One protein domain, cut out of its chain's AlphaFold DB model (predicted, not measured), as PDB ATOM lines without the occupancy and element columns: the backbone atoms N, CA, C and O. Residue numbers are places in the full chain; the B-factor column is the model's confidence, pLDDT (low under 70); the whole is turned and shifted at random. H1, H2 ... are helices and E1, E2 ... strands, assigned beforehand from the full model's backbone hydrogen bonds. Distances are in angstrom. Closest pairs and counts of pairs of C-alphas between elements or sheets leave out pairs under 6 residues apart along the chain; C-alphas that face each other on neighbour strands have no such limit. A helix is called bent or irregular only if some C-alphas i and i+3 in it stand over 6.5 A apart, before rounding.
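AT A GLANCE: This is residues 9 to 18 and 34 to 194 of the 207 residues of an uncharacterized protein of Candidatus Bathyarchaeota archaeon (UniProt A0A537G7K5). A twisted sheet of seven strands is curled like part of a barrel round one helix, H1. H5, near the end of the printed part, packs on H1, while H2, H3 and H4 form a group of their own that only grazes the sheet; residues 59 to 92, with no named element, link E2 to E3. The printed part has 171 residues with five named helices and seven named strands, in the order E1 H1 E2 E3 H2 H3 E4 H4 E5 E6 E7 H5. The mixed sheet runs E2 E3 E4 E1 E5 E6 E7, and the class is mixed, helices and strands. The whole is compact, with a radius of gyration of the C-alphas of 15.8 A, and rounded, spanning 44 by 42 by 34 A.

HOW THE PARTS SIT: E1, residues 13 to 15, is an inner strand with two parallel neighbours, E4, residues 130 to 135, and E5, residues 152 to 158. N 14 and O 133 are 3.0 A apart and N 15 and O 153 are 2.8 A apart, within hydrogen-bond range. H1, residues 38 to 51, is on one face of the sheet, giving two layers, a helix and a sheet; its residues 38 to 50 come near the sheet, which curls round it. E2, residues 55 to 58, is an edge strand, parallel to E3, residues 93 to 97, at 9 degrees, with N 57 and O 94 at 2.8 A. The closest C-alphas of H1 and E3 are those of Ala 49 and Tyr 94, 6.3 A apart. Residues 57 to 58 of E2 also pair with residues 78 to 79, parallel. E3 and E4 are parallel at 6 degrees, with N 95 and O 130 at 2.9 A; with H2, residues 101 to 104, and H3, residues 111 to 126, between them they form a strand-helix-strand unit with a right-handed crossover. H4, residues 138 to 145, only just touches H2, with 3 pairs of C-alphas within 8 A, the closest those of Met 104 and Ile 141 at 6.6 A. H3 touches H4 with residues 114 to 118 alone, about perpendicular at 90 degrees; the C-alphas of Gly 118 and Ile 145 are the closest, 4.9 A apart. E4, H4 and E5 form a split unit, with E1 between the two strands and a right-handed crossover. E5, E6, residues 168 to 175, and E7, residues 178 to 185, form a meander, each strand the antiparallel neighbour of the one before, in two hairpins; N 154 and O 172, and N 171 and O 182, are each 2.8 A apart. H5, residues 187 to 193, is irregular, with C-alphas 189 and 192 7.3 A apart, and is not on the sheet. It touches H1 at a steep tilt of 60 degrees, the same way, with the C-alphas of Ala 43 and Ile 193 closest at 6.6 A. Every O i to N i+4 pair is within hydrogen-bond range in H1, against 9 of 12 in H3, 2 of 4 in H4 and 0 of 3 in H5, where 3 of 4 O i to N i+3 pairs are; H2 is too short for an i+4 pair.

IN THESE COORDINATES: E1 begins at C-alpha 13, (-18.486, -12.224, -26.925). From first to last C-alpha H1 measures 20.2 A, H3 24.7 A, E4 16.8 A, E5 19.4 A, E6 22.2 A and E7 23.0 A. H1 ends at C-alpha 51, (-37.931, -10.761, -33.389), and H5 at C-alpha 193, (-31.702, -0.161, -34.993).

THE WHOLE: The two C-alphas farthest apart, those of Thr 66 and Arg 178, are 45.7 A apart. Residues 19 to 33 are not printed, and C-alphas 18 and 34 are 10.9 A apart across the cut. The link E2 to E3 is long, at 34 residues. The mean pLDDT of the printed part is 72.1, and 63 residues are under 70, among them 9 to 18, 105 to 128 and 135 to 148.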
ATOM      1  N   ALA A   9     -29.257 -18.786 -31.759       38.50
ATOM      2  CA  ALA A   9     -29.316 -18.294 -30.384       38.50
ATOM      3  C   ALA A   9     -28.163 -18.900 -29.557       38.50
ATOM      4  O   ALA A   9     -28.224 -20.020 -29.060       38.50
ATOM      5  N   MET A  10     -27.052 -18.173 -29.489       40.47
ATOM      6  CA  MET A  10     -25.834 -18.509 -28.758       40.47
ATOM      7  C   MET A  10     -25.363 -17.247 -28.028       40.47
ATOM      8  O   MET A  10     -25.610 -16.128 -28.489       40.47
ATOM      9  N   LYS A  11     -24.672 -17.407 -26.892       38.19
ATOM     10  CA  LYS A  11     -23.959 -16.295 -26.252       38.19
ATOM     11  C   LYS A  11     -22.679 -16.018 -27.036       38.19
ATOM     12  O   LYS A  11     -21.817 -16.884 -27.145       38.19
ATOM     13  N   TRP A  12     -22.525 -14.806 -27.549       40.03
ATOM     14  CA  TRP A  12     -21.326 -14.392 -28.281       40.03
ATOM     15  C   TRP A  12     -20.603 -13.316 -27.471       40.03
ATOM     16  O   TRP A  12     -21.253 -12.389 -26.996       40.03
ATOM     17  N   SER A  13     -19.279 -13.384 -27.339       36.69
ATOM     18  CA  SER A  13     -18.486 -12.224 -26.925       36.69
ATOM     19  C   SER A  13     -17.901 -11.542 -28.165       36.69
ATOM     20  O   SER A  13     -17.438 -12.198 -29.101       36.69
ATOM     21  N   LEU A  14     -17.958 -10.208 -28.221       39.97
ATOM     22  CA  LEU A  14     -17.329  -9.441 -29.296       39.97
ATOM     23  C   LEU A  14     -15.925  -9.045 -28.861       39.97
ATOM     24  O   LEU A  14     -15.765  -8.169 -28.018       39.97
ATOM     25  N   THR A  15     -14.917  -9.656 -29.467       31.73
ATOM     26  CA  THR A  15     -13.509  -9.338 -29.256       31.73
ATOM     27  C   THR A  15     -12.974  -8.257 -30.168       31.73
ATOM     28  O   THR A  15     -13.104  -8.285 -31.391       31.73
ATOM     29  N   ASP A  16     -12.228  -7.344 -29.563       34.62
ATOM     30  CA  ASP A  16     -11.467  -6.333 -30.273       34.62
ATOM     31  C   ASP A  16     -10.275  -6.935 -31.041       34.62
ATOM     32  O   ASP A  16      -9.206  -7.169 -30.479       34.62
ATOM     33  N   MET A  17     -10.427  -7.185 -32.343       28.83
ATOM     34  CA  MET A  17      -9.270  -7.223 -33.262       28.83
ATOM     35  C   MET A  17      -9.383  -6.193 -34.385       28.83
ATOM     36  O   MET A  17      -8.692  -6.280 -35.397       28.83
ATOM     37  N   GLY A  18     -10.200  -5.163 -34.181       25.77
ATOM     38  CA  GLY A  18     -10.404  -4.088 -35.138       25.77
ATOM     39  C   GLY A  18     -10.070  -2.737 -34.526       25.77
ATOM     40  O   GLY A  18     -10.975  -1.956 -34.280       25.77
ATOM     41  N   ASN A  34     -17.005   4.530 -32.788       47.44
ATOM     42  CA  ASN A  34     -17.945   3.486 -33.246       47.44
ATOM     43  C   ASN A  34     -17.717   2.977 -34.690       47.44
ATOM     44  O   ASN A  34     -18.660   2.726 -35.437       47.44
ATOM     45  N   ARG A  35     -16.467   2.839 -35.157       49.53
ATOM     46  CA  ARG A  35     -16.191   2.681 -36.613       49.53
ATOM     47  C   ARG A  35     -15.896   1.272 -37.123       49.53
ATOM     48  O   ARG A  35     -15.777   1.103 -38.343       49.53
ATOM     49  N   VAL A  36     -15.811   0.287 -36.229       56.41
ATOM     50  CA  VAL A  36     -15.657  -1.139 -36.580       56.41
ATOM     51  C   VAL A  36     -16.929  -1.962 -36.359       56.41
ATOM     52  O   VAL A  36     -16.949  -3.137 -36.694       56.41
ATOM     53  N   GLY A  37     -18.012  -1.341 -35.877       65.75
ATOM     54  CA  GLY A  37     -19.336  -1.964 -35.808       65.75
ATOM     55  C   GLY A  37     -19.581  -2.875 -34.604       65.75
ATOM     56  O   GLY A  37     -20.430  -3.748 -34.701       65.75
ATOM     57  N   LYS A  38     -18.880  -2.693 -33.478       72.56
ATOM     58  CA  LYS A  38     -19.114  -3.476 -32.246       72.56
ATOM     59  C   LYS A  38     -20.525  -3.267 -31.696       72.56
ATOM     60  O   LYS A  38     -21.308  -4.208 -31.694       72.56
ATOM     61  N   THR A  39     -20.880  -2.028 -31.354       74.94
ATOM     62  CA  THR A  39     -22.234  -1.669 -30.901       74.94
ATOM     63  C   THR A  39     -23.291  -2.051 -31.938       74.94
ATOM     64  O   THR A  39     -24.326  -2.598 -31.583       74.94
ATOM     65  N   PHE A  40     -22.995  -1.883 -33.233       77.94
ATOM     66  CA  PHE A  40     -23.856  -2.379 -34.313       77.94
ATOM     67  C   PHE A  40     -24.114  -3.894 -34.215       77.94
ATOM     68  O   PHE A  40     -25.258  -4.318 -34.301       77.94
ATOM     69  N   LEU A  41     -23.085  -4.722 -34.024       78.50
ATOM     70  CA  LEU A  41     -23.242  -6.180 -33.930       78.50
ATOM     71  C   LEU A  41     -23.998  -6.617 -32.674       78.50
ATOM     72  O   LEU A  41     -24.703  -7.628 -32.695       78.50
ATOM     73  N   MET A  42     -23.851  -5.861 -31.588       81.88
ATOM     74  CA  MET A  42     -24.643  -6.041 -30.373       81.88
ATOM     75  C   MET A  42     -26.107  -5.687 -30.627       81.88
ATOM     76  O   MET A  42     -26.993  -6.448 -30.254       81.88
ATOM     77  N   ALA A  43     -26.364  -4.581 -31.320       83.31
ATOM     78  CA  ALA A  43     -27.710  -4.168 -31.678       83.31
ATOM     79  C   ALA A  43     -28.367  -5.125 -32.680       83.31
ATOM     80  O   ALA A  43     -29.536  -5.443 -32.537       83.31
ATOM     81  N   LEU A  44     -27.612  -5.665 -33.639       82.62
ATOM     82  CA  LEU A  44     -28.106  -6.702 -34.546       82.62
ATOM     83  C   LEU A  44     -28.511  -7.967 -33.777       82.62
ATOM     84  O   LEU A  44     -29.555  -8.541 -34.043       82.62
ATOM     85  N   GLY A  45     -27.713  -8.370 -32.782       81.62
ATOM     86  CA  GLY A  45     -28.068  -9.488 -31.906       81.62
ATOM     87  C   GLY A  45     -29.316  -9.240 -31.066       81.62
ATOM     88  O   GLY A  45     -30.084 -10.169 -30.849       81.62
ATOM     89  N   ALA A  46     -29.501  -8.005 -30.603       84.94
ATOM     90  CA  ALA A  46     -30.690  -7.601 -29.871       84.94
ATOM     91  C   ALA A  46     -31.934  -7.599 -30.774       84.94
ATOM     92  O   ALA A  46     -32.982  -8.063 -30.347       84.94
ATOM     93  N   TRP A  47     -31.796  -7.156 -32.026       84.12
ATOM     94  CA  TRP A  47     -32.874  -7.171 -33.017       84.12
ATOM     95  C   TRP A  47     -33.327  -8.602 -33.311       84.12
ATOM     96  O   TRP A  47     -34.508  -8.907 -33.232       84.12
ATOM     97  N   ASP A  48     -32.376  -9.504 -33.572       81.62
ATOM     98  CA  ASP A  48     -32.681 -10.920 -33.808       81.62
ATOM     99  C   ASP A  48     -33.374 -11.582 -32.598       81.62
ATOM    100  O   ASP A  48     -34.162 -12.510 -32.771       81.62
ATOM    101  N   ALA A  49     -33.060 -11.140 -31.375       81.00
ATOM    102  CA  ALA A  49     -33.661 -11.660 -30.148       81.00
ATOM    103  C   ALA A  49     -35.084 -11.127 -29.922       81.00
ATOM    104  O   ALA A  49     -35.968 -11.900 -29.562       81.00
ATOM    105  N   GLU A  50     -35.311  -9.838 -30.180       85.81
ATOM    106  CA  GLU A  50     -36.636  -9.216 -30.097       85.81
ATOM    107  C   GLU A  50     -37.604  -9.846 -31.109       85.81
ATOM    108  O   GLU A  50     -38.680 -10.300 -30.726       85.81
ATOM    109  N   GLU A  51     -37.164 -10.046 -32.357       83.31
ATOM    110  CA  GLU A  51     -37.931 -10.761 -33.389       83.31
ATOM    111  C   GLU A  51     -38.211 -12.233 -33.018       83.31
ATOM    112  O   GLU A  51     -39.180 -12.834 -33.485       83.31
ATOM    113  N   ALA A  52     -37.372 -12.833 -32.165       80.44
ATOM    114  CA  ALA A  52     -37.578 -14.176 -31.621       80.44
ATOM    115  C   ALA A  52     -38.488 -14.203 -30.376       80.44
ATOM    116  O   ALA A  52     -38.763 -15.285 -29.856       80.44
ATOM    117  N   GLY A  53     -38.972 -13.044 -29.913       85.06
ATOM    118  CA  GLY A  53     -39.844 -12.903 -28.746       85.06
ATOM    119  C   GLY A  53     -39.115 -12.865 -27.400       85.06
ATOM    120  O   GLY A  53     -39.757 -13.075 -26.373       85.06
ATOM    121  N   MET A  54     -37.801 -12.627 -27.390       83.69
ATOM    122  CA  MET A  54     -37.010 -12.489 -26.164       83.69
ATOM    123  C   MET A  54     -37.015 -11.040 -25.669       83.69
ATOM    124  O   MET A  54     -36.898 -10.105 -26.464       83.69
ATOM    125  N   ASP A  55     -37.023 -10.844 -24.350       90.12
ATOM    126  CA  ASP A  55     -36.787  -9.516 -23.778       90.12
ATOM    127  C   ASP A  55     -35.332  -9.077 -23.997       90.12
ATOM    128  O   ASP A  55     -34.389  -9.856 -23.832       90.12
ATOM    129  N   VAL A  56     -35.136  -7.801 -24.333       88.00
ATOM    130  CA  VAL A  56     -33.819  -7.208 -24.605       88.00
ATOM    131  C   VAL A  56     -33.420  -6.269 -23.475       88.00
ATOM    132  O   VAL A  56     -34.105  -5.289 -23.205       88.00
ATOM    133  N   PHE A  57     -32.260  -6.506 -22.871       89.19
ATOM    134  CA  PHE A  57     -31.662  -5.668 -21.835       89.19
ATOM    135  C   PHE A  57     -30.424  -4.948 -22.377       89.19
ATOM    136  O   PHE A  57     -29.546  -5.586 -22.963       89.19
ATOM    137  N   ALA A  58     -30.316  -3.635 -22.156       89.12
ATOM    138  CA  ALA A  58     -29.154  -2.837 -22.563       89.12
ATOM    139  C   ALA A  58     -28.717  -1.836 -21.481       89.12
ATOM    140  O   ALA A  58     -29.543  -1.169 -20.858       89.12
ATOM    141  N   ASN A  59     -27.408  -1.691 -21.278       87.88
ATOM    142  CA  ASN A  59     -26.827  -0.770 -20.296       87.88
ATOM    143  C   ASN A  59     -26.697   0.666 -20.838       87.88
ATOM    144  O   ASN A  59     -25.602   1.223 -20.928       87.88
ATOM    145  N   CYS A  60     -27.821   1.265 -21.232       87.06
ATOM    146  CA  CYS A  60     -27.846   2.607 -21.811       87.06
ATOM    147  C   CYS A  60     -27.289   3.658 -20.829       87.06
ATOM    148  O   CYS A  60     -27.764   3.744 -19.692       87.06
ATOM    149  N   PRO A  61     -26.295   4.476 -21.228       80.38
ATOM    150  CA  PRO A  61     -25.700   5.456 -20.337       80.38
ATOM    151  C   PRO A  61     -26.651   6.625 -20.079       80.38
ATOM    152  O   PRO A  61     -27.361   7.098 -20.961       80.38
ATOM    153  N   THR A  62     -26.586   7.185 -18.877       81.12
ATOM    154  CA  THR A  62     -27.209   8.481 -18.586       81.12
ATOM    155  C   THR A  62     -26.348   9.618 -19.138       81.12
ATOM    156  O   THR A  62     -25.126   9.625 -18.957       81.12
ATOM    157  N   ASN A  63     -26.952  10.603 -19.785       78.69
ATOM    158  CA  ASN A  63     -26.274  11.809 -20.221       78.69
ATOM    159  C   ASN A  63     -25.849  12.632 -18.989       78.69
ATOM    160  O   ASN A  63     -26.706  13.081 -18.226       78.69
ATOM    161  N   PRO A  64     -24.546  12.887 -18.771       72.50
ATOM    162  CA  PRO A  64     -24.079  13.569 -17.564       72.50
ATOM    163  C   PRO A  64     -24.477  15.051 -17.498       72.50
ATOM    164  O   PRO A  64     -24.345  15.665 -16.445       72.50
ATOM    165  N   LYS A  65     -24.923  15.650 -18.611       76.38
ATOM    166  CA  LYS A  65     -25.343  17.057 -18.665       76.38
ATOM    167  C   LYS A  65     -26.841  17.234 -18.452       76.38
ATOM    168  O   LYS A  65     -27.230  18.212 -17.826       76.38
ATOM    169  N   THR A  66     -27.664  16.341 -19.004       81.44
ATOM    170  CA  THR A  66     -29.134  16.452 -18.934       81.44
ATOM    171  C   THR A  66     -29.757  15.521 -17.897       81.44
ATOM    172  O   THR A  66     -30.872  15.774 -17.462       81.44
ATOM    173  N   GLY A  67     -29.051  14.468 -17.476       77.12
ATOM    174  CA  GLY A  67     -29.587  13.430 -16.592       77.12
ATOM    175  C   GLY A  67     -30.538  12.449 -17.286       77.12
ATOM    176  O   GLY A  67     -31.038  11.533 -16.641       77.12
ATOM    177  N   GLU A  68     -30.780  12.613 -18.586       83.56
ATOM    178  CA  GLU A  68     -31.657  11.745 -19.377       83.56
ATOM    179  C   GLU A  68     -30.918  10.490 -19.857       83.56
ATOM    180  O   GLU A  68     -29.690  10.469 -19.934       83.56
ATOM    181  N   LEU A  69     -31.655   9.427 -20.186       82.44
ATOM    182  CA  LEU A  69     -31.071   8.212 -20.756       82.44
ATOM    183  C   LEU A  69     -30.726   8.420 -22.236       82.44
ATOM    184  O   LEU A  69     -31.598   8.719 -23.049       82.44
ATOM    185  N   ASP A  70     -29.462   8.190 -22.595       83.62
ATOM    186  CA  ASP A  70     -29.025   8.093 -23.987       83.62
ATOM    187  C   ASP A  70     -29.181   6.631 -24.436       83.62
ATOM    188  O   ASP A  70     -28.283   5.801 -24.263       83.62
ATOM    189  N   HIS A  71     -30.344   6.295 -24.997       86.81
ATOM    190  CA  HIS A  71     -30.632   4.938 -25.464       86.81
ATOM    191  C   HIS A  71     -29.675   4.506 -26.583       86.81
ATOM    192  O   HIS A  71     -29.553   5.191 -27.601       86.81
ATOM    193  N   ILE A  72     -29.017   3.355 -26.394       85.06
ATOM    194  CA  ILE A  72     -28.128   2.734 -27.390       85.06
ATOM    195  C   ILE A  72     -28.941   2.077 -28.501       85.06
ATOM    196  O   ILE A  72     -28.552   2.139 -29.665       85.06
ATOM    197  N   LEU A  73     -30.062   1.451 -28.153       87.00
ATOM    198  CA  LEU A  73     -30.928   0.740 -29.085       87.00
ATOM    199  C   LEU A  73     -32.131   1.615 -29.446       87.00
ATOM    200  O   LEU A  73     -32.707   2.272 -28.582       87.00
ATOM    201  N   ASN A  74     -32.530   1.588 -30.716       85.88
ATOM    202  CA  ASN A  74     -33.703   2.311 -31.226       85.88
ATOM    203  C   ASN A  74     -34.926   1.387 -31.390       85.88
ATOM    204  O   ASN A  74     -35.807   1.641 -32.207       85.88
ATOM    205  N   MET A  75     -34.954   0.291 -30.643       85.50
ATOM    206  CA  MET A  75     -36.032  -0.702 -30.609       85.50
ATOM    207  C   MET A  75     -36.411  -0.979 -29.148       85.50
ATOM    208  O   MET A  75     -35.668  -0.542 -28.258       85.50
ATOM    209  N   PRO A  76     -37.538  -1.660 -28.869       89.62
ATOM    210  CA  PRO A  76     -37.936  -1.983 -27.504       89.62
ATOM    211  C   PRO A  76     -36.808  -2.674 -26.729       89.62
ATOM    212  O   PRO A  76     -36.220  -3.647 -27.191       89.62
ATOM    213  N   HIS A  77     -36.468  -2.128 -25.564       91.94
ATOM    214  CA  HIS A  77     -35.484  -2.703 -24.653       91.94
ATOM    215  C   HIS A  77     -35.701  -2.177 -23.234       91.94
ATOM    216  O   HIS A  77     -36.271  -1.106 -23.022       91.94
ATOM    217  N   ILE A  78     -35.187  -2.926 -22.266       91.62
ATOM    218  CA  ILE A  78     -35.163  -2.592 -20.851       91.62
ATOM    219  C   ILE A  78     -33.770  -2.050 -20.523       91.62
ATOM    220  O   ILE A  78     -32.749  -2.717 -20.722       91.62
ATOM    221  N   CYS A  79     -33.716  -0.811 -20.037       90.44
ATOM    222  CA  CYS A  79     -32.479  -0.240 -19.517       90.44
ATOM    223  C   CYS A  79     -32.154  -0.872 -18.162       90.44
ATOM    224  O   CYS A  79     -33.027  -0.937 -17.300       90.44
ATOM    225  N   TYR A  80     -30.907  -1.292 -17.961       86.62
ATOM    226  CA  TYR A  80     -30.470  -1.883 -16.694       86.62
ATOM    227  C   TYR A  80     -29.114  -1.335 -16.244       86.62
ATOM    228  O   TYR A  80     -28.296  -0.924 -17.073       86.62
ATOM    229  N   ASP A  81     -28.868  -1.367 -14.932       81.75
ATOM    230  CA  ASP A  81     -27.533  -1.159 -14.374       81.75
ATOM    231  C   ASP A  81     -26.763  -2.497 -14.373       81.75
ATOM    232  O   ASP A  81     -27.197  -3.468 -13.743       81.75
ATOM    233  N   PRO A  82     -25.601  -2.584 -15.047       76.62
ATOM    234  CA  PRO A  82     -24.729  -3.751 -15.004       76.62
ATOM    235  C   PRO A  82     -24.368  -4.290 -13.618       76.62
ATOM    236  O   PRO A  82     -24.114  -5.492 -13.501       76.62
ATOM    237  N   TYR A  83     -24.351  -3.448 -12.585       73.31
ATOM    238  CA  TYR A  83     -24.099  -3.877 -11.209       73.31
ATOM    239  C   TYR A  83     -25.301  -4.593 -10.573       73.31
ATOM    240  O   TYR A  83     -25.109  -5.459  -9.714       73.31
ATOM    241  N   ASP A  84     -26.515  -4.307 -11.044       73.44
ATOM    242  CA  ASP A  84     -27.766  -4.858 -10.512       73.44
ATOM    243  C   ASP A  84     -28.293  -6.055 -11.307       73.44
ATOM    244  O   ASP A  84     -29.124  -6.803 -10.802       73.44
ATOM    245  N   LEU A  85     -27.729  -6.335 -12.487       69.44
ATOM    246  CA  LEU A  85     -28.104  -7.462 -13.358       69.44
ATOM    247  C   LEU A  85     -28.185  -8.822 -12.637       69.44
ATOM    248  O   LEU A  85     -28.916  -9.717 -13.045       69.44
ATOM    249  N   ILE A  86     -27.406  -9.000 -11.571       65.00
ATOM    250  CA  ILE A  86     -27.331 -10.244 -10.790       65.00
ATOM    251  C   ILE A  86     -28.560 -10.425  -9.885       65.00
ATOM    252  O   ILE A  86     -28.847 -11.541  -9.452       65.00
ATOM    253  N   GLN A  87     -29.252  -9.331  -9.574       68.62
ATOM    254  CA  GLN A  87     -30.447  -9.297  -8.734       68.62
ATOM    255  C   GLN A  87     -31.728  -9.516  -9.550       68.62
ATOM    256  O   GLN A  87     -32.761  -9.849  -8.975       68.62
ATOM    257  N   GLU A  88     -31.644  -9.380 -10.874       68.81
ATOM    258  CA  GLU A  88     -32.759  -9.570 -11.796       68.81
ATOM    259  C   GLU A  88     -33.065 -11.064 -12.010       68.81
ATOM    260  O   GLU A  88     -32.165 -11.878 -12.261       68.81
ATOM    261  N   ASP A  89     -34.346 -11.445 -11.957       72.62
ATOM    262  CA  ASP A  89     -34.774 -12.813 -12.274       72.62
ATOM    263  C   ASP A  89     -34.929 -13.003 -13.786       72.62
ATOM    264  O   ASP A  89     -36.022 -13.009 -14.345       72.62
ATOM    265  N   LEU A  90     -33.790 -13.118 -14.464       76.44
ATOM    266  CA  LEU A  90     -33.733 -13.209 -15.920       76.44
ATOM    267  C   LEU A  90     -33.990 -14.636 -16.426       76.44
ATOM    268  O   LEU A  90     -33.338 -15.588 -15.970       76.44
ATOM    269  N   TYR A  91     -34.868 -14.771 -17.424       78.94
ATOM    270  CA  TYR A  91     -35.176 -16.019 -18.126       78.94
ATOM    271  C   TYR A  91     -35.476 -15.758 -19.607       78.94
ATOM    272  O   TYR A  91     -36.323 -14.931 -19.909       78.94
ATOM    273  N   ASP A  92     -34.795 -16.473 -20.508       78.00
ATOM    274  CA  ASP A  92     -34.983 -16.371 -21.968       78.00
ATOM    275  C   ASP A  92     -34.850 -14.938 -22.521       78.00
ATOM    276  O   ASP A  92     -35.649 -14.459 -23.322       78.00
ATOM    277  N   VAL A  93     -33.814 -14.231 -22.060       80.69
ATOM    278  CA  VAL A  93     -33.566 -12.820 -22.396       80.69
ATOM    279  C   VAL A  93     -32.255 -12.627 -23.150       80.69
ATOM    280  O   VAL A  93     -31.297 -13.393 -23.000       80.69
ATOM    281  N   TYR A  94     -32.170 -11.545 -23.910       84.25
ATOM    282  CA  TYR A  94     -30.935 -11.032 -24.479       84.25
ATOM    283  C   TYR A  94     -30.359  -9.928 -23.593       84.25
ATOM    284  O   TYR A  94     -31.063  -9.001 -23.211       84.25
ATOM    285  N   VAL A  95     -29.061  -9.991 -23.290       83.69
ATOM    286  CA  VAL A  95     -28.374  -8.970 -22.483       83.69
ATOM    287  C   VAL A  95     -27.217  -8.392 -23.281       83.69
ATOM    288  O   VAL A  95     -26.309  -9.121 -23.675       83.69
ATOM    289  N   MET A  96     -27.222  -7.076 -23.472       85.62
ATOM    290  CA  MET A  96     -26.144  -6.302 -24.079       85.62
ATOM    291  C   MET A  96     -25.425  -5.463 -23.025       85.62
ATOM    292  O   MET A  96     -26.026  -4.600 -22.392       85.62
ATOM    293  N   THR A  97     -24.117  -5.693 -22.887       82.12
ATOM    294  CA  THR A  97     -23.222  -4.853 -22.079       82.12
ATOM    295  C   THR A  97     -22.190  -4.157 -22.967       82.12
ATOM    296  O   THR A  97     -21.183  -4.763 -23.334       82.12
ATOM    297  N   ASP A  98     -22.454  -2.900 -23.316       78.94
ATOM    298  CA  ASP A  98     -21.530  -2.012 -24.031       78.94
ATOM    299  C   ASP A  98     -20.468  -1.441 -23.066       78.94
ATOM    300  O   ASP A  98     -20.759  -1.191 -21.891       78.94
ATOM    301  N   GLN A  99     -19.234  -1.259 -23.541       72.56
ATOM    302  CA  GLN A  99     -18.065  -0.824 -22.762       72.56
ATOM    303  C   GLN A  99     -17.830  -1.670 -21.507       72.56
ATOM    304  O   GLN A  99     -17.605  -1.149 -20.406       72.56
ATOM    305  N   ALA A 100     -17.876  -2.998 -21.647       72.56
ATOM    306  CA  ALA A 100     -17.833  -3.897 -20.502       72.56
ATOM    307  C   ALA A 100     -16.579  -3.717 -19.635       72.56
ATOM    308  O   ALA A 100     -16.627  -4.002 -18.444       72.56
ATOM    309  N   GLU A 101     -15.468  -3.179 -20.150       68.19
ATOM    310  CA  GLU A 101     -14.302  -2.845 -19.326       68.19
ATOM    311  C   GLU A 101     -14.591  -1.856 -18.193       68.19
ATOM    312  O   GLU A 101     -13.876  -1.878 -17.196       68.19
ATOM    313  N   GLN A 102     -15.608  -1.001 -18.311       71.50
ATOM    314  CA  GLN A 102     -15.952  -0.042 -17.257       71.50
ATOM    315  C   GLN A 102     -16.606  -0.709 -16.042       71.50
ATOM    316  O   GLN A 102     -16.542  -0.159 -14.948       71.50
ATOM    317  N   VAL A 103     -17.198  -1.890 -16.236       71.81
ATOM    318  CA  VAL A 103     -17.962  -2.629 -15.214       71.81
ATOM    319  C   VAL A 103     -17.257  -3.928 -14.810       71.81
ATOM    320  O   VAL A 103     -17.351  -4.412 -13.685       71.81
ATOM    321  N   MET A 104     -16.544  -4.535 -15.748       71.88
ATOM    322  CA  MET A 104     -15.950  -5.856 -15.600       71.88
ATOM    323  C   MET A 104     -14.442  -5.780 -15.309       71.88
ATOM    324  O   MET A 104     -13.855  -6.744 -14.815       71.88
ATOM    325  N   ASP A 105     -13.761  -4.652 -15.551       68.50
ATOM    326  CA  ASP A 105     -12.336  -4.550 -15.210       68.50
ATOM    327  C   ASP A 105     -12.120  -4.350 -13.699       68.50
ATOM    328  O   ASP A 105     -12.439  -3.319 -13.109       68.50
ATOM    329  N   ALA A 106     -11.449  -5.320 -13.074       54.31
ATOM    330  CA  ALA A 106     -11.109  -5.333 -11.649       54.31
ATOM    331  C   ALA A 106     -10.222  -4.196 -11.142       54.31
ATOM    332  O   ALA A 106     -10.039  -4.065  -9.933       54.31
ATOM    333  N   ARG A 107      -9.629  -3.403 -12.036       59.81
ATOM    334  CA  ARG A 107      -8.936  -2.170 -11.639       59.81
ATOM    335  C   ARG A 107      -9.900  -1.016 -11.376       59.81
ATOM    336  O   ARG A 107      -9.547  -0.132 -10.606       59.81
ATOM    337  N   ALA A 108     -11.063  -1.025 -12.023       55.41
ATOM    338  CA  ALA A 108     -12.095  -0.004 -11.886       55.41
ATOM    339  C   ALA A 108     -13.203  -0.422 -10.902       55.41
ATOM    340  O   ALA A 108     -13.774   0.439 -10.242       55.41
ATOM    341  N   CYS A 109     -13.471  -1.725 -10.757       57.50
ATOM    342  CA  CYS A 109     -14.619  -2.230  -9.991       57.50
ATOM    343  C   CYS A 109     -14.233  -2.919  -8.671       57.50
ATOM    344  O   CYS A 109     -13.129  -3.453  -8.516       57.50
ATOM    345  N   GLN A 110     -15.157  -2.941  -7.700       58.97
ATOM    346  CA  GLN A 110     -14.924  -3.591  -6.409       58.97
ATOM    347  C   GLN A 110     -14.839  -5.120  -6.577       58.97
ATOM    348  O   GLN A 110     -15.629  -5.751  -7.276       58.97
ATOM    349  N   LYS A 111     -13.877  -5.762  -5.897       61.94
ATOM    350  CA  LYS A 111     -13.582  -7.208  -6.040       61.94
ATOM    351  C   LYS A 111     -14.776  -8.139  -5.755       61.94
ATOM    352  O   LYS A 111     -14.736  -9.298  -6.170       61.94
ATOM    353  N   LYS A 112     -15.785  -7.678  -5.006       64.44
ATOM    354  CA  LYS A 112     -16.982  -8.455  -4.648       64.44
ATOM    355  C   LYS A 112     -17.945  -8.574  -5.831       64.44
ATOM    356  O   LYS A 112     -18.361  -9.686  -6.146       64.44
ATOM    357  N   ASP A 113     -18.200  -7.475  -6.530       65.44
ATOM    358  CA  ASP A 113     -19.167  -7.411  -7.634       65.44
ATOM    359  C   ASP A 113     -18.719  -8.289  -8.805       65.44
ATOM    360  O   ASP A 113     -19.487  -9.061  -9.371       65.44
ATOM    361  N   ILE A 114     -17.411  -8.310  -9.055       64.69
ATOM    362  CA  ILE A 114     -16.781  -9.129 -10.098       64.69
ATOM    363  C   ILE A 114     -16.926 -10.628  -9.823       64.69
ATOM    364  O   ILE A 114     -17.129 -11.420 -10.744       64.69
ATOM    365  N   ARG A 115     -16.828 -11.048  -8.553       64.62
ATOM    366  CA  ARG A 115     -17.047 -12.455  -8.182       64.62
ATOM    367  C   ARG A 115     -18.492 -12.868  -8.427       64.62
ATOM    368  O   ARG A 115     -18.721 -13.970  -8.918       64.62
ATOM    369  N   ASN A 116     -19.442 -11.992  -8.112       68.31
ATOM    370  CA  ASN A 116     -20.858 -12.249  -8.347       68.31
ATOM    371  C   ASN A 116     -21.149 -12.355  -9.854       68.31
ATOM    372  O   ASN A 116     -21.866 -13.260 -10.278       68.31
ATOM    373  N   LEU A 117     -20.521 -11.503 -10.670       69.44
ATOM    374  CA  LEU A 117     -20.681 -11.498 -12.127       69.44
ATOM    375  C   LEU A 117     -20.228 -12.824 -12.771       69.44
ATOM    376  O   LEU A 117     -20.870 -13.348 -13.684       69.44
ATOM    377  N   GLY A 118     -19.158 -13.425 -12.241       65.19
ATOM    378  CA  GLY A 118     -18.705 -14.756 -12.653       65.19
ATOM    379  C   GLY A 118     -19.728 -15.864 -12.369       65.19
ATOM    380  O   GLY A 118     -19.934 -16.744 -13.209       65.19
ATOM    381  N   TYR A 119     -20.417 -15.812 -11.223       67.38
ATOM    382  CA  TYR A 119     -21.507 -16.750 -10.910       67.38
ATOM    383  C   TYR A 119     -22.728 -16.541 -11.808       67.38
ATOM    384  O   TYR A 119     -23.322 -17.522 -12.264       67.38
ATOM    385  N   PHE A 120     -23.066 -15.285 -12.110       67.88
ATOM    386  CA  PHE A 120     -24.150 -14.951 -13.031       67.88
ATOM    387  C   PHE A 120     -23.931 -15.584 -14.409       67.88
ATOM    388  O   PHE A 120     -24.845 -16.214 -14.934       67.88
ATOM    389  N   ASN A 121     -22.712 -15.546 -14.965       64.81
ATOM    390  CA  ASN A 121     -22.455 -16.156 -16.275       64.81
ATOM    391  C   ASN A 121     -22.807 -17.657 -16.326       64.81
ATOM    392  O   ASN A 121     -23.387 -18.137 -17.307       64.81
ATOM    393  N   TYR A 122     -22.466 -18.393 -15.262       64.12
ATOM    394  CA  TYR A 122     -22.769 -19.819 -15.142       64.12
ATOM    395  C   TYR A 122     -24.281 -20.078 -15.084       64.12
ATOM    396  O   TYR A 122     -24.774 -20.986 -15.752       64.12
ATOM    397  N   GLN A 123     -25.025 -19.258 -14.335       63.00
ATOM    398  CA  GLN A 123     -26.487 -19.347 -14.257       63.00
ATOM    399  C   GLN A 123     -27.156 -18.952 -15.575       63.00
ATOM    400  O   GLN A 123     -28.064 -19.632 -16.044       63.00
ATOM    401  N   ALA A 124     -26.640 -17.921 -16.232       64.38
ATOM    402  CA  ALA A 124     -27.180 -17.397 -17.471       64.38
ATOM    403  C   ALA A 124     -27.151 -18.434 -18.615       64.38
ATOM    404  O   ALA A 124     -28.049 -18.443 -19.447       64.38
ATOM    405  N   LYS A 125     -26.191 -19.377 -18.634       62.72
ATOM    406  CA  LYS A 125     -26.209 -20.495 -19.603       62.72
ATOM    407  C   LYS A 125     -27.354 -21.490 -19.366       62.72
ATOM    408  O   LYS A 125     -27.807 -22.120 -20.311       62.72
ATOM    409  N   LYS A 126     -27.818 -21.642 -18.123       59.88
ATOM    410  CA  LYS A 126     -28.908 -22.568 -17.765       59.88
ATOM    411  C   LYS A 126     -30.299 -21.968 -17.969       59.88
ATOM    412  O   LYS A 126     -31.264 -22.718 -18.031       59.88
ATOM    413  N   ARG A 127     -30.395 -20.640 -18.050       64.44
ATOM    414  CA  ARG A 127     -31.654 -19.879 -18.096       64.44
ATOM    415  C   ARG A 127     -31.991 -19.314 -19.484       64.44
ATOM    416  O   ARG A 127     -32.794 -18.400 -19.578       64.44
ATOM    417  N   GLY A 128     -31.342 -19.804 -20.544       66.56
ATOM    418  CA  GLY A 128     -31.589 -19.326 -21.914       66.56
ATOM    419  C   GLY A 128     -31.105 -17.899 -22.191       66.56
ATOM    420  O   GLY A 128     -31.518 -17.289 -23.162       66.56
ATOM    421  N   ILE A 129     -30.223 -17.339 -21.357       73.75
ATOM    422  CA  ILE A 129     -29.819 -15.936 -21.491       73.75
ATOM    423  C   ILE A 129     -28.768 -15.792 -22.593       73.75
ATOM    424  O   ILE A 129     -27.679 -16.367 -22.490       73.75
ATOM    425  N   ALA A 130     -29.029 -14.961 -23.597       76.88
ATOM    426  CA  ALA A 130     -28.071 -14.571 -24.625       76.88
ATOM    427  C   ALA A 130     -27.297 -13.315 -24.188       76.88
ATOM    428  O   ALA A 130     -27.629 -12.192 -24.547       76.88
ATOM    429  N   TRP A 131     -26.243 -13.501 -23.391       79.31
ATOM    430  CA  TRP A 131     -25.387 -12.400 -22.946       79.31
ATOM    431  C   TRP A 131     -24.275 -12.106 -23.950       79.31
ATOM    432  O   TRP A 131     -23.419 -12.962 -24.200       79.31
ATOM    433  N   ARG A 132     -24.276 -10.886 -24.489       82.31
ATOM    434  CA  ARG A 132     -23.199 -10.330 -25.303       82.31
ATOM    435  C   ARG A 132     -22.570  -9.126 -24.615       82.31
ATOM    436  O   ARG A 132     -23.245  -8.350 -23.939       82.31
ATOM    437  N   TYR A 133     -21.268  -8.963 -24.814       77.06
ATOM    438  CA  TYR A 133     -20.499  -7.828 -24.310       77.06
ATOM    439  C   TYR A 133     -19.364  -7.482 -25.274       77.06
ATOM    440  O   TYR A 133     -18.839  -8.371 -25.956       77.06
ATOM    441  N   ASP A 134     -18.975  -6.208 -25.314       75.88
ATOM    442  CA  ASP A 134     -17.782  -5.748 -26.022       75.88
ATOM    443  C   ASP A 134     -16.720  -5.256 -25.028       75.88
ATOM    444  O   ASP A 134     -17.020  -4.675 -23.987       75.88
ATOM    445  N   THR A 135     -15.445  -5.533 -25.306       69.75
ATOM    446  CA  THR A 135     -14.354  -4.937 -24.531       69.75
ATOM    447  C   THR A 135     -13.032  -4.935 -25.307       69.75
ATOM    448  O   THR A 135     -12.734  -5.848 -26.069       69.75
ATOM    449  N   PRO A 136     -12.145  -3.945 -25.114       65.12
ATOM    450  CA  PRO A 136     -10.777  -4.016 -25.621       65.12
ATOM    451  C   PRO A 136      -9.861  -4.915 -24.762       65.12
ATOM    452  O   PRO A 136      -8.703  -5.148 -25.122       65.12
ATOM    453  N   ARG A 137     -10.324  -5.405 -23.596       65.94
ATOM    454  CA  ARG A 137      -9.489  -6.054 -22.558       65.94
ATOM    455  C   ARG A 137      -9.839  -7.522 -22.271       65.94
ATOM    456  O   ARG A 137      -9.560  -8.000 -21.171       65.94
ATOM    457  N   HIS A 138     -10.345  -8.267 -23.253       66.38
ATOM    458  CA  HIS A 138     -10.708  -9.696 -23.133       66.38
ATOM    459  C   HIS A 138      -9.670 -10.559 -22.410       66.38
ATOM    460  O   HIS A 138      -9.976 -11.214 -21.418       66.38
ATOM    461  N   LYS A 139      -8.395 -10.452 -22.810       65.88
ATOM    462  CA  LYS A 139      -7.283 -11.214 -22.208       65.88
ATOM    463  C   LYS A 139      -7.129 -11.008 -20.695       65.88
ATOM    464  O   LYS A 139      -6.555 -11.857 -20.022       65.88
ATOM    465  N   ASN A 140      -7.613  -9.884 -20.167       65.75
ATOM    466  CA  ASN A 140      -7.579  -9.578 -18.741       65.75
ATOM    467  C   ASN A 140      -8.898  -9.923 -18.045       65.75
ATOM    468  O   ASN A 140      -8.871 -10.380 -16.905       65.75
ATOM    469  N   ILE A 141     -10.028  -9.664 -18.700       67.62
ATOM    470  CA  ILE A 141     -11.370  -9.818 -18.130       67.62
ATOM    471  C   ILE A 141     -11.771 -11.295 -18.092       67.62
ATOM    472  O   ILE A 141     -12.098 -11.807 -17.019       67.62
ATOM    473  N   ASP A 142     -11.652 -12.010 -19.212       69.62
ATOM    474  CA  ASP A 142     -12.216 -13.355 -19.355       69.62
ATOM    475  C   ASP A 142     -11.637 -14.355 -18.332       69.62
ATOM    476  O   ASP A 142     -12.418 -14.997 -17.622       69.62
ATOM    477  N   PRO A 143     -10.303 -14.434 -18.107       67.69
ATOM    478  CA  PRO A 143      -9.746 -15.342 -17.101       67.69
ATOM    479  C   PRO A 143     -10.112 -14.963 -15.660       67.69
ATOM    480  O   PRO A 143     -10.199 -15.830 -14.789       67.69
ATOM    481  N   ARG A 144     -10.306 -13.668 -15.377       68.44
ATOM    482  CA  ARG A 144     -10.528 -13.163 -14.010       68.44
ATOM    483  C   ARG A 144     -11.953 -13.369 -13.540       68.44
ATOM    484  O   ARG A 144     -12.165 -13.804 -12.412       68.44
ATOM    485  N   ILE A 145     -12.909 -13.063 -14.407       65.25
ATOM    486  CA  ILE A 145     -14.340 -13.232 -14.131       65.25
ATOM    487  C   ILE A 145     -14.780 -14.662 -14.466       65.25
ATOM    488  O   ILE A 145     -15.908 -15.058 -14.190       65.25
ATOM    489  N   ARG A 146     -13.860 -15.475 -15.007       67.69
ATOM    490  CA  ARG A 146     -14.119 -16.839 -15.474       67.69
ATOM    491  C   ARG A 146     -15.252 -16.843 -16.500       67.69
ATOM    492  O   ARG A 146     -16.122 -17.716 -16.489       67.69
ATOM    493  N   LEU A 147     -15.246 -15.839 -17.377       67.31
ATOM    494  CA  LEU A 147     -16.122 -15.847 -18.535       67.31
ATOM    495  C   LEU A 147     -15.634 -16.966 -19.451       67.31
ATOM    496  O   LEU A 147     -14.456 -17.049 -19.788       67.31
ATOM    497  N   ASN A 148     -16.555 -17.855 -19.803       66.56
ATOM    498  CA  ASN A 148     -16.343 -18.897 -20.797       66.56
ATOM    499  C   ASN A 148     -17.247 -18.584 -21.997       66.56
ATOM    500  O   ASN A 148     -18.335 -19.175 -22.085       66.56
ATOM    501  N   PRO A 149     -16.892 -17.571 -22.812       70.25
ATOM    502  CA  PRO A 149     -17.690 -17.195 -23.969       70.25
ATOM    503  C   PRO A 149     -17.720 -18.347 -24.974       70.25
ATOM    504  O   PRO A 149     -16.721 -19.037 -25.161       70.25
ATOM    505  N   ASP A 150     -18.868 -18.566 -25.613       70.81
ATOM    506  CA  ASP A 150     -19.010 -19.667 -26.576       70.81
ATOM    507  C   ASP A 150     -18.314 -19.352 -27.912       70.81
ATOM    508  O   ASP A 150     -17.976 -20.258 -28.679       70.81
ATOM    509  N   ALA A 151     -18.066 -18.066 -28.174       70.62
ATOM    510  CA  ALA A 151     -17.403 -17.579 -29.367       70.62
ATOM    511  C   ALA A 151     -16.873 -16.156 -29.175       70.62
ATOM    512  O   ALA A 151     -17.500 -15.350 -28.489       70.62
ATOM    513  N   TYR A 152     -15.780 -15.855 -29.866       75.56
ATOM    514  CA  TYR A 152     -15.162 -14.544 -29.977       75.56
ATOM    515  C   TYR A 152     -15.394 -13.986 -31.381       75.56
ATOM    516  O   TYR A 152     -15.068 -14.639 -32.370       75.56
ATOM    517  N   ILE A 153     -15.959 -12.789 -31.501       72.88
ATOM    518  CA  ILE A 153     -16.212 -12.158 -32.802       72.88
ATOM    519  C   ILE A 153     -15.282 -10.971 -32.983       72.88
ATOM    520  O   ILE A 153     -15.305 -10.029 -32.202       72.88
ATOM    521  N   TYR A 154     -14.519 -10.985 -34.064       75.50
ATOM    522  CA  TYR A 154     -13.596  -9.935 -34.444       75.50
ATOM    523  C   TYR A 154     -14.107  -9.198 -35.683       75.50
ATOM    524  O   TYR A 154     -14.077  -9.755 -36.789       75.50
ATOM    525  N   PRO A 155     -14.591  -7.958 -35.534       72.06
ATOM    526  CA  PRO A 155     -15.060  -7.187 -36.668       72.06
ATOM    527  C   PRO A 155     -13.934  -6.383 -37.332       72.06
ATOM    528  O   PRO A 155     -13.159  -5.684 -36.680       72.06
ATOM    529  N   GLU A 156     -13.883  -6.429 -38.661       77.25
ATOM    530  CA  GLU A 156     -12.988  -5.638 -39.501       77.25
ATOM    531  C   GLU A 156     -13.784  -4.715 -40.432       77.25
ATOM    532  O   GLU A 156     -14.614  -5.155 -41.234       77.25
ATOM    533  N   ARG A 157     -13.472  -3.417 -40.379       77.94
ATOM    534  CA  ARG A 157     -14.010  -2.399 -41.288       77.94
ATOM    535  C   ARG A 157     -13.494  -2.599 -42.717       77.94
ATOM    536  O   ARG A 157     -12.292  -2.764 -42.928       77.94
ATOM    537  N   ILE A 158     -14.378  -2.479 -43.708       75.69
ATOM    538  CA  ILE A 158     -14.020  -2.419 -45.129       75.69
ATOM    539  C   ILE A 158     -14.629  -1.153 -45.756       75.69
ATOM    540  O   ILE A 158     -15.856  -1.014 -45.755       75.69
ATOM    541  N   PRO A 159     -13.820  -0.255 -46.348       71.81
ATOM    542  CA  PRO A 159     -12.353  -0.249 -46.370       71.81
ATOM    543  C   PRO A 159     -11.758  -0.001 -44.972       71.81
ATOM    544  O   PRO A 159     -12.388   0.625 -44.122       71.81
ATOM    545  N   ARG A 160     -10.530  -0.488 -44.735       71.50
ATOM    546  CA  ARG A 160      -9.835  -0.332 -43.438       71.50
ATOM    547  C   ARG A 160      -9.615   1.138 -43.067       71.50
ATOM    548  O   ARG A 160      -9.592   1.477 -41.887       71.50
ATOM    549  N   ASN A 161      -9.466   2.005 -44.068       70.00
ATOM    550  CA  ASN A 161      -9.342   3.443 -43.877       70.00
ATOM    551  C   ASN A 161     -10.636   4.023 -43.281       70.00
ATOM    552  O   ASN A 161     -11.704   3.984 -43.892       70.00
ATOM    553  N   TRP A 162     -10.536   4.602 -42.087       65.56
ATOM    554  CA  TRP A 162     -11.674   5.175 -41.368       65.56
ATOM    555  C   TRP A 162     -12.206   6.473 -41.986       65.56
ATOM    556  O   TRP A 162     -13.318   6.883 -41.642       65.56
ATOM    557  N   ARG A 163     -11.421   7.128 -42.853       65.25
ATOM    558  CA  ARG A 163     -11.826   8.342 -43.582       65.25
ATOM    559  C   ARG A 163     -12.731   8.034 -44.768       65.25
ATOM    560  O   ARG A 163     -13.452   8.913 -45.224       65.25
ATOM    561  N   GLU A 164     -12.687   6.806 -45.267       69.38
ATOM    562  CA  GLU A 164     -13.517   6.374 -46.384       69.38
ATOM    563  C   GLU A 164     -14.887   5.884 -45.891       69.38
ATOM    564  O   GLU A 164     -14.972   5.323 -44.792       69.38
ATOM    565  N   PRO A 165     -15.962   6.054 -46.684       73.31
ATOM    566  CA  PRO A 165     -17.287   5.541 -46.344       73.31
ATOM    567  C   PRO A 165     -17.266   4.038 -46.054       73.31
ATOM    568  O   PRO A 165     -16.589   3.273 -46.741       73.31
ATOM    569  N   LEU A 166     -18.015   3.615 -45.032       74.25
ATOM    570  CA  LEU A 166     -18.139   2.204 -44.669       74.25
ATOM    571  C   LEU A 166     -18.875   1.460 -45.789       74.25
ATOM    572  O   LEU A 166     -19.982   1.842 -46.146       74.25
ATOM    573  N   LYS A 167     -18.268   0.405 -46.341       79.38
ATOM    574  CA  LYS A 167     -18.866  -0.410 -47.415       79.38
ATOM    575  C   LYS A 167     -19.311  -1.781 -46.920       79.38
ATOM    576  O   LYS A 167     -20.320  -2.320 -47.366       79.38
ATOM    577  N   ALA A 168     -18.526  -2.378 -46.028       81.31
ATOM    578  CA  ALA A 168     -18.821  -3.674 -45.441       81.31
ATOM    579  C   ALA A 168     -18.111  -3.842 -44.095       81.31
ATOM    580  O   ALA A 168     -17.151  -3.133 -43.787       81.31
ATOM    581  N   ILE A 169     -18.557  -4.832 -43.330       80.12
ATOM    582  CA  ILE A 169     -17.867  -5.327 -42.140       80.12
ATOM    583  C   ILE A 169     -17.585  -6.809 -42.368       80.12
ATOM    584  O   ILE A 169     -18.490  -7.581 -42.684       80.12
ATOM    585  N   ARG A 170     -16.323  -7.214 -42.247       78.88
ATOM    586  CA  ARG A 170     -15.945  -8.628 -42.201       78.88
ATOM    587  C   ARG A 170     -15.943  -9.067 -40.747       78.88
ATOM    588  O   ARG A 170     -15.336  -8.406 -39.920       78.88
ATOM    589  N   LEU A 171     -16.594 -10.178 -40.450       77.69
ATOM    590  CA  LEU A 171     -16.572 -10.796 -39.133       77.69
ATOM    591  C   LEU A 171     -15.695 -12.033 -39.193       77.69
ATOM    592  O   LEU A 171     -15.834 -12.851 -40.105       77.69
ATOM    593  N   ILE A 172     -14.810 -12.162 -38.221       77.19
ATOM    594  CA  ILE A 172     -14.043 -13.376 -37.976       77.19
ATOM    595  C   ILE A 172     -14.564 -13.925 -36.654       77.19
ATOM    596  O   ILE A 172     -14.458 -13.251 -35.638       77.19
ATOM    597  N   LEU A 173     -15.175 -15.100 -36.666       74.25
ATOM    598  CA  LEU A 173     -15.699 -15.745 -35.471       74.25
ATOM    599  C   LEU A 173     -14.745 -16.862 -35.081       74.25
ATOM    600  O   LEU A 173     -14.528 -17.769 -35.877       74.25
ATOM    601  N   ASP A 174     -14.190 -16.803 -33.880       74.69
ATOM    602  CA  ASP A 174     -13.425 -17.883 -33.269       74.69
ATOM    603  C   ASP A 174     -14.317 -18.625 -32.271       74.69
ATOM    604  O   ASP A 174     -14.708 -18.092 -31.233       74.69
ATOM    605  N   MET A 175     -14.655 -19.864 -32.611       76.00
ATOM    606  CA  MET A 175     -15.410 -20.779 -31.764       76.00
ATOM    607  C   MET A 175     -14.476 -21.893 -31.296       76.00
ATOM    608  O   MET A 175     -14.320 -22.911 -31.978       76.00
ATOM    609  N   ASN A 176     -13.843 -21.706 -30.137       73.38
ATOM    610  CA  ASN A 176     -12.915 -22.674 -29.540       73.38
ATOM    611  C   ASN A 176     -11.783 -23.112 -30.493       73.38
ATOM    612  O   ASN A 176     -11.502 -24.302 -30.644       73.38
ATOM    613  N   GLY A 177     -11.150 -22.152 -31.170       72.38
ATOM    614  CA  GLY A 177     -10.055 -22.366 -32.116       72.38
ATOM    615  C   GLY A 177     -10.504 -22.652 -33.550       72.38
ATOM    616  O   GLY A 177      -9.660 -22.844 -34.428       72.38
ATOM    617  N   ARG A 178     -11.817 -22.696 -33.821       76.81
ATOM    618  CA  ARG A 178     -12.365 -22.818 -35.181       76.81
ATOM    619  C   ARG A 178     -12.794 -21.456 -35.700       76.81
ATOM    620  O   ARG A 178     -13.695 -20.840 -35.137       76.81
ATOM    621  N   PHE A 179     -12.190 -21.038 -36.807       76.00
ATOM    622  CA  PHE A 179     -12.451 -19.741 -37.420       76.00
ATOM    623  C   PHE A 179     -13.519 -19.818 -38.513       76.00
ATOM    624  O   PHE A 179     -13.406 -20.608 -39.451       76.00
ATOM    625  N   TYR A 180     -14.512 -18.937 -38.428       77.56
ATOM    626  CA  TYR A 180     -15.532 -18.710 -39.448       77.56
ATOM    627  C   TYR A 180     -15.469 -17.266 -39.930       77.56
ATOM    628  O   TYR A 180     -15.163 -16.353 -39.167       77.56
ATOM    629  N   PHE A 181     -15.773 -17.050 -41.206       79.62
ATOM    630  CA  PHE A 181     -15.723 -15.728 -41.815       79.62
ATOM    631  C   PHE A 181     -17.096 -15.362 -42.355       79.62
ATOM    632  O   PHE A 181     -17.639 -16.077 -43.194       79.62
ATOM    633  N   LEU A 182     -17.630 -14.232 -41.904       81.38
ATOM    634  CA  LEU A 182     -18.867 -13.652 -42.421       81.38
ATOM    635  C   LEU A 182     -18.585 -12.262 -42.981       81.38
ATOM    636  O   LEU A 182     -17.600 -11.608 -42.632       81.38
ATOM    637  N   LYS A 183     -19.460 -11.792 -43.867       82.75
ATOM    638  CA  LYS A 183     -19.371 -10.445 -44.424       82.75
ATOM    639  C   LYS A 183     -20.743  -9.793 -44.413       82.75
ATOM    640  O   LYS A 183     -21.638 -10.205 -45.146       82.75
ATOM    641  N   ILE A 184     -20.869  -8.731 -43.630       80.88
ATOM    642  CA  ILE A 184     -22.034  -7.855 -43.638       80.88
ATOM    643  C   ILE A 184     -21.795  -6.803 -44.715       80.88
ATOM    644  O   ILE A 184     -20.910  -5.952 -44.598       80.88
ATOM    645  N   ARG A 185     -22.554  -6.905 -45.805       81.88
ATOM    646  CA  ARG A 185     -22.599  -5.887 -46.858       81.88
ATOM    647  C   ARG A 185     -23.649  -4.849 -46.481       81.88
ATOM    648  O   ARG A 185     -24.666  -5.224 -45.908       81.88
ATOM    649  N   ASN A 186     -23.402  -3.592 -46.835       76.12
ATOM    650  CA  ASN A 186     -24.310  -2.477 -46.563       76.12
ATOM    651  C   ASN A 186     -24.714  -2.342 -45.076       76.12
ATOM    652  O   ASN A 186     -25.897  -2.325 -44.756       76.12
ATOM    653  N   PRO A 187     -23.751  -2.255 -44.138       70.88
ATOM    654  CA  PRO A 187     -24.058  -2.135 -42.708       70.88
ATOM    655  C   PRO A 187     -24.906  -0.899 -42.361       70.88
ATOM    656  O   PRO A 187     -25.571  -0.896 -41.333       70.88
ATOM    657  N   GLN A 188     -24.914   0.123 -43.222       68.88
ATOM    658  CA  GLN A 188     -25.754   1.311 -43.075       68.88
ATOM    659  C   GLN A 188     -27.256   1.014 -43.059       68.88
ATOM    660  O   GLN A 188     -28.008   1.766 -42.448       68.88
ATOM    661  N   ASP A 189     -27.688  -0.090 -43.676       71.19
ATOM    662  CA  ASP A 189     -29.102  -0.481 -43.719       71.19
ATOM    663  C   ASP A 189     -29.639  -0.800 -42.310       71.19
ATOM    664  O   ASP A 189     -30.841  -0.771 -42.071       71.19
ATOM    665  N   TYR A 190     -28.734  -1.052 -41.361       67.69
ATOM    666  CA  TYR A 190     -29.038  -1.375 -39.974       67.69
ATOM    667  C   TYR A 190     -28.823  -0.200 -39.016       67.69
ATOM    668  O   TYR A 190     -29.080  -0.338 -37.829       67.69
ATOM    669  N   PHE A 191     -28.377   0.970 -39.479       69.06
ATOM    670  CA  PHE A 191     -28.235   2.144 -38.606       69.06
ATOM    671  C   PHE A 191     -29.533   2.574 -37.903       69.06
ATOM    672  O   PHE A 191     -29.437   3.100 -36.799       69.06
ATOM    673  N   PRO A 192     -30.744   2.320 -38.438       76.19
ATOM    674  CA  PRO A 192     -31.966   2.613 -37.700       76.19
ATOM    675  C   PRO A 192     -32.120   1.849 -36.382       76.19
ATOM    676  O   PRO A 192     -32.821   2.362 -35.522       76.19
ATOM    677  N   ILE A 193     -31.476   0.688 -36.184       76.19
ATOM    678  CA  ILE A 193     -31.702  -0.161 -34.993       76.19
ATOM    679  C   ILE A 193     -30.889   0.278 -33.764       76.19
ATOM    680  O   ILE A 193     -31.144  -0.191 -32.655       76.19
ATOM    681  N   TYR A 194     -29.918   1.183 -33.932       76.75
ATOM    682  CA  TYR A 194     -29.098   1.683 -32.829       76.75
ATOM    683  C   TYR A 194     -28.715   3.146 -33.003       76.75
ATOM    684  O   TYR A 194     -28.539   3.667 -34.103       76.75
TER     685      TYR A 194